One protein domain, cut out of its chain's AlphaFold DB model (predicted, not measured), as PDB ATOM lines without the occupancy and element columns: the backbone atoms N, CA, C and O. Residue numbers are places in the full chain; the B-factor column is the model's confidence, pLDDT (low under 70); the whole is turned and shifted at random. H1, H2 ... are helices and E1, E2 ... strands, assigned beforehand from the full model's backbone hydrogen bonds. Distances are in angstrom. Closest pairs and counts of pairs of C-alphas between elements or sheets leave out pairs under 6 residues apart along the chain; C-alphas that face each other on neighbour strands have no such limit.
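What this domain is: This is residues 11 to 61 and 108 to 163 of the 366 residues of an uncharacterized protein of Streblomastix strix (UniProt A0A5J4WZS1). A small parallel sheet, order E1 E2 E3, is the core, with H1 over one face and the longer H2 over the other; the loop residues 47 to 52 stick out. The 107 printed residues run E1 H1 E2 E3 H2, mixed helices and strands, under half in named elements. The whole is compact, radius of gyration of the C-alphas 15.0 A, spanning 46 by 36 by 29 A.

How they stand to each other: E2, residues 38 to 43, is parallel to E1, residues 13 to 16 (N 40 to O 14, 2.8 A), and to E3, residues 128 to 131 (N 130 to O 41, 2.9 A), within hydrogen-bond range. H2, residues 141 to 160, is on the sheet, height 8.5 A; its closest C-alphas to E3 are Val 152 and Val 130, 6.4 A. H1, residues 23 to 32, is on the opposite face, height 10.0 A. E1, H1, E2 form a strand-helix-strand unit, a helix between parallel strands, with a right-handed crossover. Every O i to N i+4 pair of H1 and H2 is within range.

Where its parts are: E1 begins at C-alpha 13 (-7.614, 102.870, -53.043); H2, 28.6 A long, ends at C-alpha 160 (-6.558, 95.592, -64.325).

The domain as a whole: Residues 62 to 107 are not printed; C-alphas 61 and 108 are 9.6 A apart. Residues 108 to 113 and 134 to 139 are among those with pLDDT under 70.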
ATOM      1  N   ASP A  11      -8.370 106.339 -59.098       80.69
ATOM      2  CA  ASP A  11      -7.042 106.571 -58.505       80.69
ATOM      3  C   ASP A  11      -7.012 106.339 -56.980       80.69
ATOM      4  O   ASP A  11      -5.944 106.349 -56.361       80.69
ATOM      5  N   LEU A  12      -8.179 106.194 -56.340       86.38
ATOM      6  CA  LEU A  12      -8.309 106.156 -54.883       86.38
ATOM      7  C   LEU A  12      -8.553 104.733 -54.370       86.38
ATOM      8  O   LEU A  12      -9.680 104.242 -54.391       86.38
ATOM      9  N   LEU A  13      -7.513 104.115 -53.808       90.88
ATOM     10  CA  LEU A  13      -7.614 102.870 -53.043       90.88
ATOM     11  C   LEU A  13      -7.912 103.142 -51.561       90.88
ATOM     12  O   LEU A  13      -7.140 103.820 -50.878       90.88
ATOM     13  N   ILE A  14      -8.976 102.539 -51.024       91.88
ATOM     14  CA  ILE A  14      -9.247 102.481 -49.579       91.88
ATOM     15  C   ILE A  14      -9.016 101.060 -49.074       91.88
ATOM     16  O   ILE A  14      -9.766 100.142 -49.392       91.88
ATOM     17  N   VAL A  15      -7.989 100.890 -48.244       91.62
ATOM     18  CA  VAL A  15      -7.572  99.593 -47.694       91.62
ATOM     19  C   VAL A  15      -8.173  99.401 -46.294       91.62
ATOM     20  O   VAL A  15      -7.880 100.181 -45.386       91.62
ATOM     21  N   THR A  16      -9.006  98.370 -46.116       90.44
ATOM     22  CA  THR A  16      -9.761  98.083 -44.876       90.44
ATOM     23  C   THR A  16      -9.730  96.589 -44.536       90.44
ATOM     24  O   THR A  16      -9.684  95.747 -45.428       90.44
ATOM     25  N   ASP A  17      -9.783  96.250 -43.247       87.19
ATOM     26  CA  ASP A  17      -9.935  94.884 -42.713       87.19
ATOM     27  C   ASP A  17     -11.386  94.566 -42.299       87.19
ATOM     28  O   ASP A  17     -11.661  93.529 -41.697       87.19
ATOM     29  N   GLY A  18     -12.317  95.488 -42.564       85.44
ATOM     30  CA  GLY A  18     -13.703  95.416 -42.105       85.44
ATOM     31  C   GLY A  18     -13.888  95.788 -40.628       85.44
ATOM     32  O   GLY A  18     -14.996  96.115 -40.206       85.44
ATOM     33  N   ALA A  19     -12.824  95.868 -39.822       82.06
ATOM     34  CA  ALA A  19     -12.910  96.220 -38.404       82.06
ATOM     35  C   ALA A  19     -13.175  97.721 -38.163       82.06
ATOM     36  O   ALA A  19     -13.222  98.160 -37.007       82.06
ATOM     37  N   CYS A  20     -13.368  98.519 -39.219       78.38
ATOM     38  CA  CYS A  20     -13.713  99.937 -39.158       78.38
ATOM     39  C   CYS A  20     -15.081 100.169 -38.484       78.38
ATOM     40  O   CYS A  20     -16.048  99.473 -38.771       78.38
ATOM     41  N   ALA A  21     -15.194 101.150 -37.579       77.88
ATOM     42  CA  ALA A  21     -16.457 101.460 -36.902       77.88
ATOM     43  C   ALA A  21     -16.680 102.962 -36.667       77.88
ATOM     44  O   ALA A  21     -15.753 103.766 -36.766       77.88
ATOM     45  N   SER A  22     -17.908 103.326 -36.291       75.19
ATOM     46  CA  SER A  22     -18.355 104.711 -36.109       75.19
ATOM     47  C   SER A  22     -18.181 105.526 -37.400       75.19
ATOM     48  O   SER A  22     -18.529 105.041 -38.480       75.19
ATOM     49  N   MET A  23     -17.630 106.740 -37.315       76.06
ATOM     50  CA  MET A  23     -17.454 107.643 -38.453       76.06
ATOM     51  C   MET A  23     -16.662 107.037 -39.614       76.06
ATOM     52  O   MET A  23     -16.942 107.394 -40.754       76.06
ATOM     53  N   CYS A  24     -15.730 106.103 -39.377       80.69
ATOM     54  CA  CYS A  24     -15.034 105.459 -40.492       80.69
ATOM     55  C   CYS A  24     -15.872 104.375 -41.178       80.69
ATOM     56  O   CYS A  24     -15.740 104.210 -42.381       80.69
ATOM     57  N   SER A  25     -16.777 103.690 -40.466       84.06
ATOM     58  CA  SER A  25     -17.744 102.796 -41.117       84.06
ATOM     59  C   SER A  25     -18.687 103.611 -41.999       84.06
ATOM     60  O   SER A  25     -18.865 103.278 -43.165       84.06
ATOM     61  N   GLN A  26     -19.181 104.756 -41.501       81.44
ATOM     62  CA  GLN A  26     -19.908 105.707 -42.352       81.44
ATOM     63  C   GLN A  26     -19.068 106.140 -43.555       81.44
ATOM     64  O   GLN A  26     -19.564 106.093 -44.669       81.44
ATOM     65  N   PHE A  27     -17.808 106.537 -43.358       84.62
ATOM     66  CA  PHE A  27     -16.929 106.976 -44.443       84.62
ATOM     67  C   PHE A  27     -16.702 105.886 -45.498       84.62
ATOM     68  O   PHE A  27     -17.029 106.106 -46.657       84.62
ATOM     69  N   VAL A  28     -16.206 104.706 -45.116       87.69
ATOM     70  CA  VAL A  28     -15.864 103.634 -46.064       87.69
ATOM     71  C   VAL A  28     -17.118 103.099 -46.766       87.69
ATOM     72  O   VAL A  28     -17.103 102.972 -47.989       87.69
ATOM     73  N   LYS A  29     -18.240 102.899 -46.050       87.81
ATOM     74  CA  LYS A  29     -19.519 102.522 -46.683       87.81
ATOM     75  C   LYS A  29     -20.043 103.621 -47.615       87.81
ATOM     76  O   LYS A  29     -20.472 103.308 -48.716       87.81
ATOM     77  N   HIS A  30     -19.945 104.904 -47.238       83.88
ATOM     78  CA  HIS A  30     -20.302 106.032 -48.116       83.88
ATOM     79  C   HIS A  30     -19.409 106.157 -49.362       83.88
ATOM     80  O   HIS A  30     -19.886 106.716 -50.347       83.88
ATOM     81  N   ILE A  31     -18.144 105.716 -49.330       86.44
ATOM     82  CA  ILE A  31     -17.275 105.714 -50.518       86.44
ATOM     83  C   ILE A  31     -17.645 104.549 -51.442       86.44
ATOM     84  O   ILE A  31     -17.867 104.796 -52.626       86.44
ATOM     85  N   GLY A  32     -17.779 103.329 -50.902       87.38
ATOM     86  CA  GLY A  32     -18.123 102.128 -51.671       87.38
ATOM     87  C   GLY A  32     -19.503 102.209 -52.329       87.38
ATOM     88  O   GLY A  32     -19.604 102.134 -53.544       87.38
ATOM     89  N   ASP A  33     -20.563 102.498 -51.565       83.00
ATOM     90  CA  ASP A  33     -21.935 102.664 -52.095       83.00
ATOM     91  C   ASP A  33     -22.077 103.771 -53.159       83.00
ATOM     92  O   ASP A  33     -23.092 103.841 -53.854       83.00
ATOM     93  N   LYS A  34     -21.122 104.707 -53.227       81.94
ATOM     94  CA  LYS A  34     -21.149 105.845 -54.158       81.94
ATOM     95  C   LYS A  34     -20.089 105.768 -55.243       81.94
ATOM     96  O   LYS A  34     -20.027 106.697 -56.046       81.94
ATOM     97  N   HIS A  35     -19.272 104.714 -55.261       86.75
ATOM     98  CA  HIS A  35     -18.204 104.532 -56.243       86.75
ATOM     99  C   HIS A  35     -17.261 105.738 -56.321       86.75
ATOM    100  O   HIS A  35     -16.912 106.227 -57.392       86.75
ATOM    101  N   LEU A  36     -16.884 106.249 -55.143       84.12
ATOM    102  CA  LEU A  36     -15.975 107.393 -54.977       84.12
ATOM    103  C   LEU A  36     -14.509 106.970 -54.770       84.12
ATOM    104  O   LEU A  36     -13.644 107.828 -54.627       84.12
ATOM    105  N   GLY A  37     -14.237 105.668 -54.731       88.44
ATOM    106  CA  GLY A  37     -12.923 105.070 -54.518       88.44
ATOM    107  C   GLY A  37     -13.041 103.549 -54.475       88.44
ATOM    108  O   GLY A  37     -14.020 103.031 -53.938       88.44
ATOM    109  N   ARG A  38     -12.051 102.844 -55.022       92.81
ATOM    110  CA  ARG A  38     -11.941 101.378 -54.982       92.81
ATOM    111  C   ARG A  38     -11.724 100.906 -53.543       92.81
ATOM    112  O   ARG A  38     -10.737 101.280 -52.904       92.81
ATOM    113  N   ILE A  39     -12.610 100.058 -53.025       94.56
ATOM    114  CA  ILE A  39     -12.472  99.489 -51.678       94.56
ATOM    115  C   ILE A  39     -11.751  98.139 -51.742       94.56
ATOM    116  O   ILE A  39     -12.212  97.203 -52.395       94.56
ATOM    117  N   VAL A  40     -10.639  98.017 -51.014       94.88
ATOM    118  CA  VAL A  40      -9.812  96.807 -50.943       94.88
ATOM    119  C   VAL A  40      -9.972  96.133 -49.586       94.88
ATOM    120  O   VAL A  40      -9.568  96.678 -48.556       94.88
ATOM    121  N   GLY A  41     -10.528  94.922 -49.599       92.06
ATOM    122  CA  GLY A  41     -10.691  94.086 -48.415       92.06
ATOM    123  C   GLY A  41      -9.424  93.292 -48.116       92.06
ATOM    124  O   GLY A  41      -9.016  92.434 -48.899       92.06
ATOM    125  N   VAL A  42      -8.794  93.565 -46.980       90.25
ATOM    126  CA  VAL A  42      -7.598  92.862 -46.510       90.25
ATOM    127  C   VAL A  42      -8.003  91.882 -45.424       90.25
ATOM    128  O   VAL A  42      -8.496  92.275 -44.373       90.25
ATOM    129  N   GLN A  43      -7.780  90.594 -45.664       81.19
ATOM    130  CA  GLN A  43      -8.147  89.545 -44.716       81.19
ATOM    131  C   GLN A  43      -7.110  88.427 -44.688       81.19
ATOM    132  O   GLN A  43      -6.411  88.176 -45.669       81.19
ATOM    133  N   ALA A  44      -7.058  87.701 -43.572       79.88
ATOM    134  CA  ALA A  44      -6.391  86.409 -43.553       79.88
ATOM    135  C   ALA A  44      -7.096  85.442 -44.536       79.88
ATOM    136  O   ALA A  44      -8.330  85.477 -44.635       79.88
ATOM    137  N   PRO A  45      -6.352  84.561 -45.231       75.69
ATOM    138  CA  PRO A  45      -6.927  83.434 -45.958       75.69
ATOM    139  C   PRO A  45      -7.929  82.660 -45.099       75.69
ATOM    140  O   PRO A  45      -7.581  82.171 -44.021       75.69
ATOM    141  N   TYR A  46      -9.160  82.513 -45.589       78.25
ATOM    142  CA  TYR A  46     -10.182  81.677 -44.962       78.25
ATOM    143  C   TYR A  46     -10.417  80.438 -45.843       78.25
ATOM    144  O   TYR A  46     -11.251  80.460 -46.743       78.25
ATOM    145  N   PRO A  47      -9.651  79.344 -45.651       74.75
ATOM    146  CA  PRO A  47      -9.650  78.211 -46.581       74.75
ATOM    147  C   PRO A  47     -10.924  77.352 -46.528       74.75
ATOM    148  O   PRO A  47     -11.061  76.445 -47.344       74.75
ATOM    149  N   VAL A  48     -11.819  77.609 -45.568       82.69
ATOM    150  CA  VAL A  48     -13.100  76.901 -45.400       82.69
ATOM    151  C   VAL A  48     -14.164  77.449 -46.354       82.69
ATOM    152  O   VAL A  48     -14.928  76.670 -46.915       82.69
ATOM    153  N   ASP A  49     -14.189  78.766 -46.560       80.81
ATOM    154  CA  ASP A  49     -15.114  79.444 -47.467       80.81
ATOM    155  C   ASP A  49     -14.413  80.651 -48.107       80.81
ATOM    156  O   ASP A  49     -14.095  81.638 -47.442       80.81
ATOM    157  N   LYS A  50     -14.152  80.569 -49.413       74.25
ATOM    158  CA  LYS A  50     -13.527  81.663 -50.168       74.25
ATOM    159  C   LYS A  50     -14.538  82.700 -50.656       74.25
ATOM    160  O   LYS A  50     -14.127  83.797 -51.032       74.25
ATOM    161  N   ASP A  51     -15.825  82.363 -50.621       81.62
ATOM    162  CA  ASP A  51     -16.918  83.163 -51.160       81.62
ATOM    163  C   ASP A  51     -17.791  83.826 -50.076       81.62
ATOM    164  O   ASP A  51     -18.726  84.562 -50.394       81.62
ATOM    165  N   ILE A  52     -17.433  83.670 -48.798       85.44
ATOM    166  CA  ILE A  52     -17.956  84.468 -47.678       85.44
ATOM    167  C   ILE A  52     -17.928  85.970 -48.018       85.44
ATOM    168  O   ILE A  52     -16.919  86.472 -48.514       85.44
ATOM    169  N   ARG A  53     -19.011  86.716 -47.763       87.88
ATOM    170  CA  ARG A  53     -19.067  88.181 -47.980       87.88
ATOM    171  C   ARG A  53     -18.231  88.948 -46.945       87.88
ATOM    172  O   ARG A  53     -18.005  88.458 -45.840       87.88
ATOM    173  N   PHE A  54     -17.767  90.144 -47.302       88.00
ATOM    174  CA  PHE A  54     -16.829  90.948 -46.511       88.00
ATOM    175  C   PHE A  54     -17.411  92.346 -46.291       88.00
ATOM    176  O   PHE A  54     -17.426  93.146 -47.216       88.00
ATOM    177  N   ASP A  55     -17.879  92.665 -45.082       89.19
ATOM    178  CA  ASP A  55     -18.370  94.017 -44.791       89.19
ATOM    179  C   ASP A  55     -17.207  94.979 -44.506       89.19
ATOM    180  O   ASP A  55     -16.399  94.752 -43.605       89.19
ATOM    181  N   VAL A  56     -17.141  96.084 -45.246       89.88
ATOM    182  CA  VAL A  56     -16.031  97.054 -45.199       89.88
ATOM    183  C   VAL A  56     -15.974  97.890 -43.908       89.88
ATOM    184  O   VAL A  56     -14.984  98.597 -43.679       89.88
ATOM    185  N   GLY A  57     -16.999  97.803 -43.049       86.38
ATOM    186  CA  GLY A  57     -17.036  98.430 -41.723       86.38
ATOM    187  C   GLY A  57     -18.072  97.815 -40.770       86.38
ATOM    188  O   GLY A  57     -19.270  98.011 -40.933       86.38
ATOM    189  N   ILE A  58     -17.604  97.130 -39.725       75.69
ATOM    190  CA  ILE A  58     -18.397  96.307 -38.794       75.69
ATOM    191  C   ILE A  58     -19.518  97.025 -38.016       75.69
ATOM    192  O   ILE A  58     -20.410  96.348 -37.514       75.69
ATOM    193  N   ALA A  59     -19.467  98.351 -37.822       72.75
ATOM    194  CA  ALA A  59     -20.515  99.062 -37.071       72.75
ATOM    195  C   ALA A  59     -20.581 100.567 -37.374       72.75
ATOM    196  O   ALA A  59     -19.592 101.291 -37.226       72.75
ATOM    197  N   THR A  60     -21.764 101.077 -37.698       68.19
ATOM    198  CA  THR A  60     -22.019 102.454 -38.127       68.19
ATOM    199  C   THR A  60     -22.691 103.286 -37.031       68.19
ATOM    200  O   THR A  60     -23.892 103.205 -36.792       68.19
ATOM    201  N   THR A  61     -21.928 104.207 -36.441       62.16
ATOM    202  CA  THR A  61     -22.425 105.218 -35.490       62.16
ATOM    203  C   THR A  61     -21.882 106.604 -35.840       62.16
ATOM    204  O   THR A  61     -20.842 106.721 -36.488       62.16
ATOM    205  N   PHE A 108     -28.478 105.843 -40.976       65.19
ATOM    206  CA  PHE A 108     -29.375 105.390 -42.044       65.19
ATOM    207  C   PHE A 108     -28.689 105.380 -43.415       65.19
ATOM    208  O   PHE A 108     -27.710 106.105 -43.629       65.19
ATOM    209  N   GLY A 109     -29.191 104.557 -44.336       63.62
ATOM    210  CA  GLY A 109     -28.760 104.548 -45.728       63.62
ATOM    211  C   GLY A 109     -29.180 105.807 -46.490       63.62
ATOM    212  O   GLY A 109     -29.746 106.755 -45.947       63.62
ATOM    213  N   PHE A 110     -28.786 105.863 -47.759       63.56
ATOM    214  CA  PHE A 110     -28.794 107.101 -48.553       63.56
ATOM    215  C   PHE A 110     -28.830 106.855 -50.071       63.56
ATOM    216  O   PHE A 110     -28.663 107.805 -50.838       63.56
ATOM    217  N   THR A 111     -29.005 105.604 -50.507       64.81
ATOM    218  CA  THR A 111     -29.613 105.323 -51.817       64.81
ATOM    219  C   THR A 111     -31.125 105.275 -51.621       64.81
ATOM    220  O   THR A 111     -31.589 105.019 -50.506       64.81
ATOM    221  N   ASP A 112     -31.892 105.501 -52.685       64.56
ATOM    222  CA  ASP A 112     -33.358 105.471 -52.616       64.56
ATOM    223  C   ASP A 112     -33.881 104.089 -52.161       64.56
ATOM    224  O   ASP A 112     -34.916 104.010 -51.509       64.56
ATOM    225  N   GLU A 113     -33.117 103.012 -52.412       66.44
ATOM    226  CA  GLU A 113     -33.432 101.636 -51.988       66.44
ATOM    227  C   GLU A 113     -33.053 101.332 -50.525       66.44
ATOM    228  O   GLU A 113     -33.403 100.270 -50.009       66.44
ATOM    229  N   THR A 114     -32.255 102.191 -49.874       71.19
ATOM    230  CA  THR A 114     -31.656 101.896 -48.556       71.19
ATOM    231  C   THR A 114     -31.833 102.978 -47.495       71.19
ATOM    232  O   THR A 114     -31.334 102.817 -46.384       71.19
ATOM    233  N   ASN A 115     -32.561 104.050 -47.806       72.12
ATOM    234  CA  ASN A 115     -32.904 105.154 -46.901       72.12
ATOM    235  C   ASN A 115     -33.443 104.707 -45.521       72.12
ATOM    236  O   ASN A 115     -33.016 105.259 -44.509       72.12
ATOM    237  N   ASP A 116     -34.300 103.687 -45.467       76.38
ATOM    238  CA  ASP A 116     -34.900 103.180 -44.226       76.38
ATOM    239  C   ASP A 116     -34.022 102.149 -43.485       76.38
ATOM    240  O   ASP A 116     -34.236 101.880 -42.299       76.38
ATOM    241  N   TYR A 117     -32.994 101.583 -44.132       72.94
ATOM    242  CA  TYR A 117     -32.086 100.631 -43.487       72.94
ATOM    243  C   TYR A 117     -31.010 101.334 -42.660       72.94
ATOM    244  O   TYR A 117     -30.433 102.348 -43.057       72.94
ATOM    245  N   LEU A 118     -30.645 100.729 -41.528       73.81
ATOM    246  CA  LEU A 118     -29.454 101.126 -40.786       73.81
ATOM    247  C   LEU A 118     -28.190 100.573 -41.470       73.81
ATOM    248  O   LEU A 118     -28.046  99.368 -41.671       73.81
ATOM    249  N   LEU A 119     -27.218 101.447 -41.737       73.12
ATOM    250  CA  LEU A 119     -25.858 101.144 -42.216       73.12
ATOM    251  C   LEU A 119     -25.024 100.292 -41.236       73.12
ATOM    252  O   LEU A 119     -23.887  99.919 -41.539       73.12
ATOM    253  N   ASP A 120     -25.559 100.033 -40.044       69.69
ATOM    254  CA  ASP A 120     -25.043  99.057 -39.079       69.69
ATOM    255  C   ASP A 120     -25.336  97.613 -39.537       69.69
ATOM    256  O   ASP A 120     -24.570  96.703 -39.244       69.69
ATOM    257  N   TYR A 121     -26.408  97.420 -40.318       76.06
ATOM    258  CA  TYR A 121     -26.847  96.127 -40.857       76.06
ATOM    259  C   TYR A 121     -26.672  96.001 -42.381       76.06
ATOM    260  O   TYR A 121     -26.685  94.891 -42.910       76.06
ATOM    261  N   LYS A 122     -26.476  97.113 -43.107       80.19
ATOM    262  CA  LYS A 122     -26.132  97.083 -44.537       80.19
ATOM    263  C   LYS A 122     -24.683  96.622 -44.728       80.19
ATOM    264  O   LYS A 122     -23.760  97.406 -44.500       80.19
ATOM    265  N   ILE A 123     -24.491  95.387 -45.192       85.44
ATOM    266  CA  ILE A 123     -23.196  94.908 -45.701       85.44
ATOM    267  C   ILE A 123     -22.871  95.669 -46.989       85.44
ATOM    268  O   ILE A 123     -23.650  95.615 -47.944       85.44
ATOM    269  N   VAL A 124     -21.718  96.334 -47.021       88.69
ATOM    270  CA  VAL A 124     -21.128  96.897 -48.244       88.69
ATOM    271  C   VAL A 124     -19.837  96.131 -48.495       88.69
ATOM    272  O   VAL A 124     -18.975  96.101 -47.621       88.69
ATOM    273  N   ASP A 125     -19.719  95.475 -49.651       92.38
ATOM    274  CA  ASP A 125     -18.556  94.640 -49.958       92.38
ATOM    275  C   ASP A 125     -17.382  95.437 -50.530       92.38
ATOM    276  O   ASP A 125     -17.552  96.433 -51.234       92.38
ATOM    277  N   ALA A 126     -16.172  94.941 -50.272       93.69
ATOM    278  CA  ALA A 126     -14.983  95.387 -50.985       93.69
ATOM    279  C   ALA A 126     -15.067  95.005 -52.471       93.69
ATOM    280  O   ALA A 126     -15.554  93.929 -52.821       93.69
ATOM    281  N   ASP A 127     -14.546  95.857 -53.351       94.81
ATOM    282  CA  ASP A 127     -14.513  95.601 -54.793       94.81
ATOM    283  C   ASP A 127     -13.582  94.441 -55.135       94.81
ATOM    284  O   ASP A 127     -13.906  93.613 -55.981       94.81
ATOM    285  N   PHE A 128     -12.454  94.337 -54.433       93.62
ATOM    286  CA  PHE A 128     -11.583  93.171 -54.491       93.62
ATOM    287  C   PHE A 128     -10.888  92.913 -53.158       93.62
ATOM    288  O   PHE A 128     -10.953  93.715 -52.223       93.62
ATOM    289  N   ARG A 129     -10.240  91.749 -53.057       91.75
ATOM    290  CA  ARG A 129      -9.632  91.266 -51.816       91.75
ATOM    291  C   ARG A 129      -8.166  90.907 -51.984       91.75
ATOM    292  O   ARG A 129      -7.738  90.459 -53.048       91.75
ATOM    293  N   VAL A 130      -7.422  91.073 -50.896       91.31
ATOM    294  CA  VAL A 130      -6.001  90.740 -50.781       91.31
ATOM    295  C   VAL A 130      -5.815  89.852 -49.558       91.31
ATOM    296  O   VAL A 130      -6.058  90.269 -48.425       91.31
ATOM    297  N   GLU A 131      -5.371  88.619 -49.792       87.69
ATOM    298  CA  GLU A 131      -5.009  87.694 -48.720       87.69
ATOM    299  C   GLU A 131      -3.699  88.144 -48.046       87.69
ATOM    300  O   GLU A 131      -2.630  88.189 -48.665       87.69
ATOM    301  N   TYR A 132      -3.777  88.486 -46.760       83.50
ATOM    302  CA  TYR A 132      -2.653  88.987 -45.977       83.50
ATOM    303  C   TYR A 132      -2.732  88.519 -44.520       83.50
ATOM    304  O   TYR A 132      -3.741  88.706 -43.843       83.50
ATOM    305  N   PHE A 133      -1.637  87.950 -44.012       75.62
ATOM    306  CA  PHE A 133      -1.460  87.668 -42.588       75.62
ATOM    307  C   PHE A 133      -0.654  88.806 -41.934       75.62
ATOM    308  O   PHE A 133       0.521  88.957 -42.269       75.62
ATOM    309  N   PRO A 134      -1.222  89.575 -40.983       62.59
ATOM    310  CA  PRO A 134      -0.533  90.687 -40.314       62.59
ATOM    311  C   PRO A 134       0.367  90.253 -39.140       62.59
ATOM    312  O   PRO A 134       0.672  91.050 -38.258       62.59
ATOM    313  N   PHE A 135       0.780  88.983 -39.096       57.59
ATOM    314  CA  PHE A 135       1.457  88.379 -37.945       57.59
ATOM    315  C   PHE A 135       2.799  87.743 -38.328       57.59
ATOM    316  O   PHE A 135       2.969  86.530 -38.231       57.59
ATOM    317  N   ASP A 136       3.765  88.574 -38.727       63.69
ATOM    318  CA  ASP A 136       5.183  88.193 -38.731       63.69
ATOM    319  C   ASP A 136       5.968  89.106 -37.779       63.69
ATOM    320  O   ASP A 136       6.271  90.261 -38.087       63.69
ATOM    321  N   SER A 137       6.285  88.576 -36.596       59.59
ATOM    322  CA  SER A 137       7.002  89.281 -35.529       59.59
ATOM    323  C   SER A 137       8.488  89.530 -35.818       59.59
ATOM    324  O   SER A 137       9.172  90.108 -34.974       59.59
ATOM    325  N   LEU A 138       9.011  89.078 -36.963       64.12
ATOM    326  CA  LEU A 138      10.400  89.294 -37.382       64.12
ATOM    327  C   LEU A 138      10.588  90.594 -38.188       64.12
ATOM    328  O   LEU A 138      11.724  90.976 -38.465       64.12
ATOM    329  N   ILE A 139       9.496  91.274 -38.557       69.19
ATOM    330  CA  ILE A 139       9.486  92.471 -39.412       69.19
ATOM    331  C   ILE A 139       8.905  93.673 -38.649       69.19
ATOM    332  O   ILE A 139       8.022  93.507 -37.808       69.19
ATOM    333  N   SER A 140       9.360  94.899 -38.937       76.12
ATOM    334  CA  SER A 140       8.786  96.094 -38.297       76.12
ATOM    335  C   SER A 140       7.366  96.392 -38.802       76.12
ATOM    336  O   SER A 140       7.045  96.111 -39.956       76.12
ATOM    337  N   VAL A 141       6.529  97.026 -37.973       74.62
ATOM    338  CA  VAL A 141       5.156  97.453 -38.341       74.62
ATOM    339  C   VAL A 141       5.145  98.287 -39.629       74.62
ATOM    340  O   VAL A 141       4.283  98.127 -40.488       74.62
ATOM    341  N   GLU A 142       6.142  99.155 -39.807       77.31
ATOM    342  CA  GLU A 142       6.278  99.972 -41.011       77.31
ATOM    343  C   GLU A 142       6.615  99.129 -42.253       77.31
ATOM    344  O   GLU A 142       6.009  99.319 -43.307       77.31
ATOM    345  N   GLN A 143       7.515  98.149 -42.128       78.69
ATOM    346  CA  GLN A 143       7.856  97.216 -43.208       78.69
ATOM    347  C   GLN A 143       6.694  96.268 -43.549       78.69
ATOM    348  O   GLN A 143       6.445  96.014 -44.728       78.69
ATOM    349  N   GLN A 144       5.938  95.797 -42.549       78.44
ATOM    350  CA  GLN A 144       4.688  95.058 -42.754       78.44
ATOM    351  C   GLN A 144       3.699  95.902 -43.571       78.44
ATOM    352  O   GLN A 144       3.206  95.439 -44.601       78.44
ATOM    353  N   ARG A 145       3.473  97.161 -43.170       81.00
ATOM    354  CA  ARG A 145       2.567  98.098 -43.853       81.00
ATOM    355  C   ARG A 145       2.995  98.381 -45.297       81.00
ATOM    356  O   ARG A 145       2.154  98.334 -46.189       81.00
ATOM    357  N   PHE A 146       4.289  98.591 -45.556       84.12
ATOM    358  CA  PHE A 146       4.803  98.702 -46.927       84.12
ATOM    359  C   PHE A 146       4.587  97.413 -47.736       84.12
ATOM    360  O   PHE A 146       4.145  97.491 -48.879       84.12
ATOM    361  N   SER A 147       4.815  96.231 -47.151       86.25
ATOM    362  CA  SER A 147       4.553  94.945 -47.820       86.25
ATOM    363  C   SER A 147       3.063  94.700 -48.094       86.25
ATOM    364  O   SER A 147       2.723  94.078 -49.100       86.25
ATOM    365  N   LEU A 148       2.163  95.191 -47.236       87.00
ATOM    366  CA  LEU A 148       0.725  95.170 -47.501       87.00
ATOM    367  C   LEU A 148       0.382  96.054 -48.705       87.00
ATOM    368  O   LEU A 148      -0.296  95.592 -49.618       87.00
ATOM    369  N   TYR A 149       0.864  97.298 -48.731       89.50
ATOM    370  CA  TYR A 149       0.564  98.234 -49.818       89.50
ATOM    371  C   TYR A 149       1.144  97.770 -51.163       89.50
ATOM    372  O   TYR A 149       0.447  97.832 -52.171       89.50
ATOM    373  N   ASP A 150       2.360  97.216 -51.178       90.44
ATOM    374  CA  ASP A 150       2.950  96.584 -52.368       90.44
ATOM    375  C   ASP A 150       2.090  95.416 -52.883       90.44
ATOM    376  O   ASP A 150       1.747  95.373 -54.064       90.44
ATOM    377  N   LYS A 151       1.632  94.518 -51.995       91.50
ATOM    378  CA  LYS A 151       0.710  93.427 -52.363       91.50
ATOM    379  C   LYS A 151      -0.629  93.934 -52.899       91.50
ATOM    380  O   LYS A 151      -1.148  93.337 -53.839       91.50
ATOM    381  N   VAL A 152      -1.185  95.005 -52.327       93.31
ATOM    382  CA  VAL A 152      -2.435  95.626 -52.795       93.31
ATOM    383  C   VAL A 152      -2.265  96.174 -54.214       93.31
ATOM    384  O   VAL A 152      -3.014  95.776 -55.104       93.31
ATOM    385  N   LEU A 153      -1.245  97.006 -54.444       92.44
ATOM    386  CA  LEU A 153      -0.955  97.603 -55.753       92.44
ATOM    387  C   LEU A 153      -0.608  96.533 -56.799       92.44
ATOM    388  O   LEU A 153      -1.080  96.575 -57.931       92.44
ATOM    389  N   LYS A 154       0.174  95.517 -56.421       92.44
ATOM    390  CA  LYS A 154       0.481  94.381 -57.295       92.44
ATOM    391  C   LYS A 154      -0.781  93.597 -57.666       92.44
ATOM    392  O   LYS A 154      -0.925  93.211 -58.823       92.44
ATOM    393  N   ARG A 155      -1.704  93.390 -56.719       91.88
ATOM    394  CA  ARG A 155      -2.959  92.667 -56.968       91.88
ATOM    395  C   ARG A 155      -3.916  93.448 -57.867       91.88
ATOM    396  O   ARG A 155      -4.521  92.852 -58.753       91.88
ATOM    397  N   GLU A 156      -4.016  94.760 -57.672       91.88
ATOM    398  CA  GLU A 156      -4.755  95.665 -58.557       91.88
ATOM    399  C   GLU A 156      -4.232  95.572 -59.998       91.88
ATOM    400  O   GLU A 156      -4.998  95.316 -60.924       91.88
ATOM    401  N   LYS A 157      -2.912  95.677 -60.188       89.69
ATOM    402  CA  LYS A 157      -2.276  95.593 -61.511       89.69
ATOM    403  C   LYS A 157      -2.449  94.223 -62.173       89.69
ATOM    404  O   LYS A 157      -2.756  94.151 -63.359       89.69
ATOM    405  N   GLU A 158      -2.343  93.130 -61.414       90.12
ATOM    406  CA  GLU A 158      -2.674  91.776 -61.895       90.12
ATOM    407  C   GLU A 158      -4.134  91.631 -62.354       90.12
ATOM    408  O   GLU A 158      -4.428  90.803 -63.217       90.12
ATOM    409  N   MET A 159      -5.053  92.409 -61.778       89.50
ATOM    410  CA  MET A 159      -6.462  92.415 -62.162       89.50
ATOM    411  C   MET A 159      -6.732  93.313 -63.375       89.50
ATOM    412  O   MET A 159      -7.453  92.887 -64.280       89.50
ATOM    413  N   LEU A 160      -6.151  94.519 -63.411       88.19
ATOM    414  CA  LEU A 160      -6.558  95.592 -64.325       88.19
ATOM    415  C   LEU A 160      -5.580  95.869 -65.489       88.19
ATOM    416  O   LEU A 160      -6.028  96.231 -66.574       88.19
ATOM    417  N   GLU A 161      -4.272  95.637 -65.317       81.56
ATOM    418  CA  GLU A 161      -3.218  95.956 -66.310       81.56
ATOM    419  C   GLU A 161      -2.740  94.739 -67.134       81.56
ATOM    420  O   GLU A 161      -1.800  94.837 -67.921       81.56
ATOM    421  N   PHE A 162      -3.349  93.562 -66.959       59.47
ATOM    422  CA  PHE A 162      -2.812  92.280 -67.454       59.47
ATOM    423  C   PHE A 162      -2.909  92.052 -68.986       59.47
ATOM    424  O   PHE A 162      -2.659  90.945 -69.463       59.47
ATOM    425  N   SER A 163      -3.329  93.037 -69.779       61.12
ATOM    426  CA  SER A 163      -3.691  92.845 -71.193       61.12
ATOM    427  C   SER A 163      -3.520  94.108 -72.041       61.12
ATOM    428  O   SER A 163      -3.426  95.216 -71.526       61.12
TER     429      SER A 163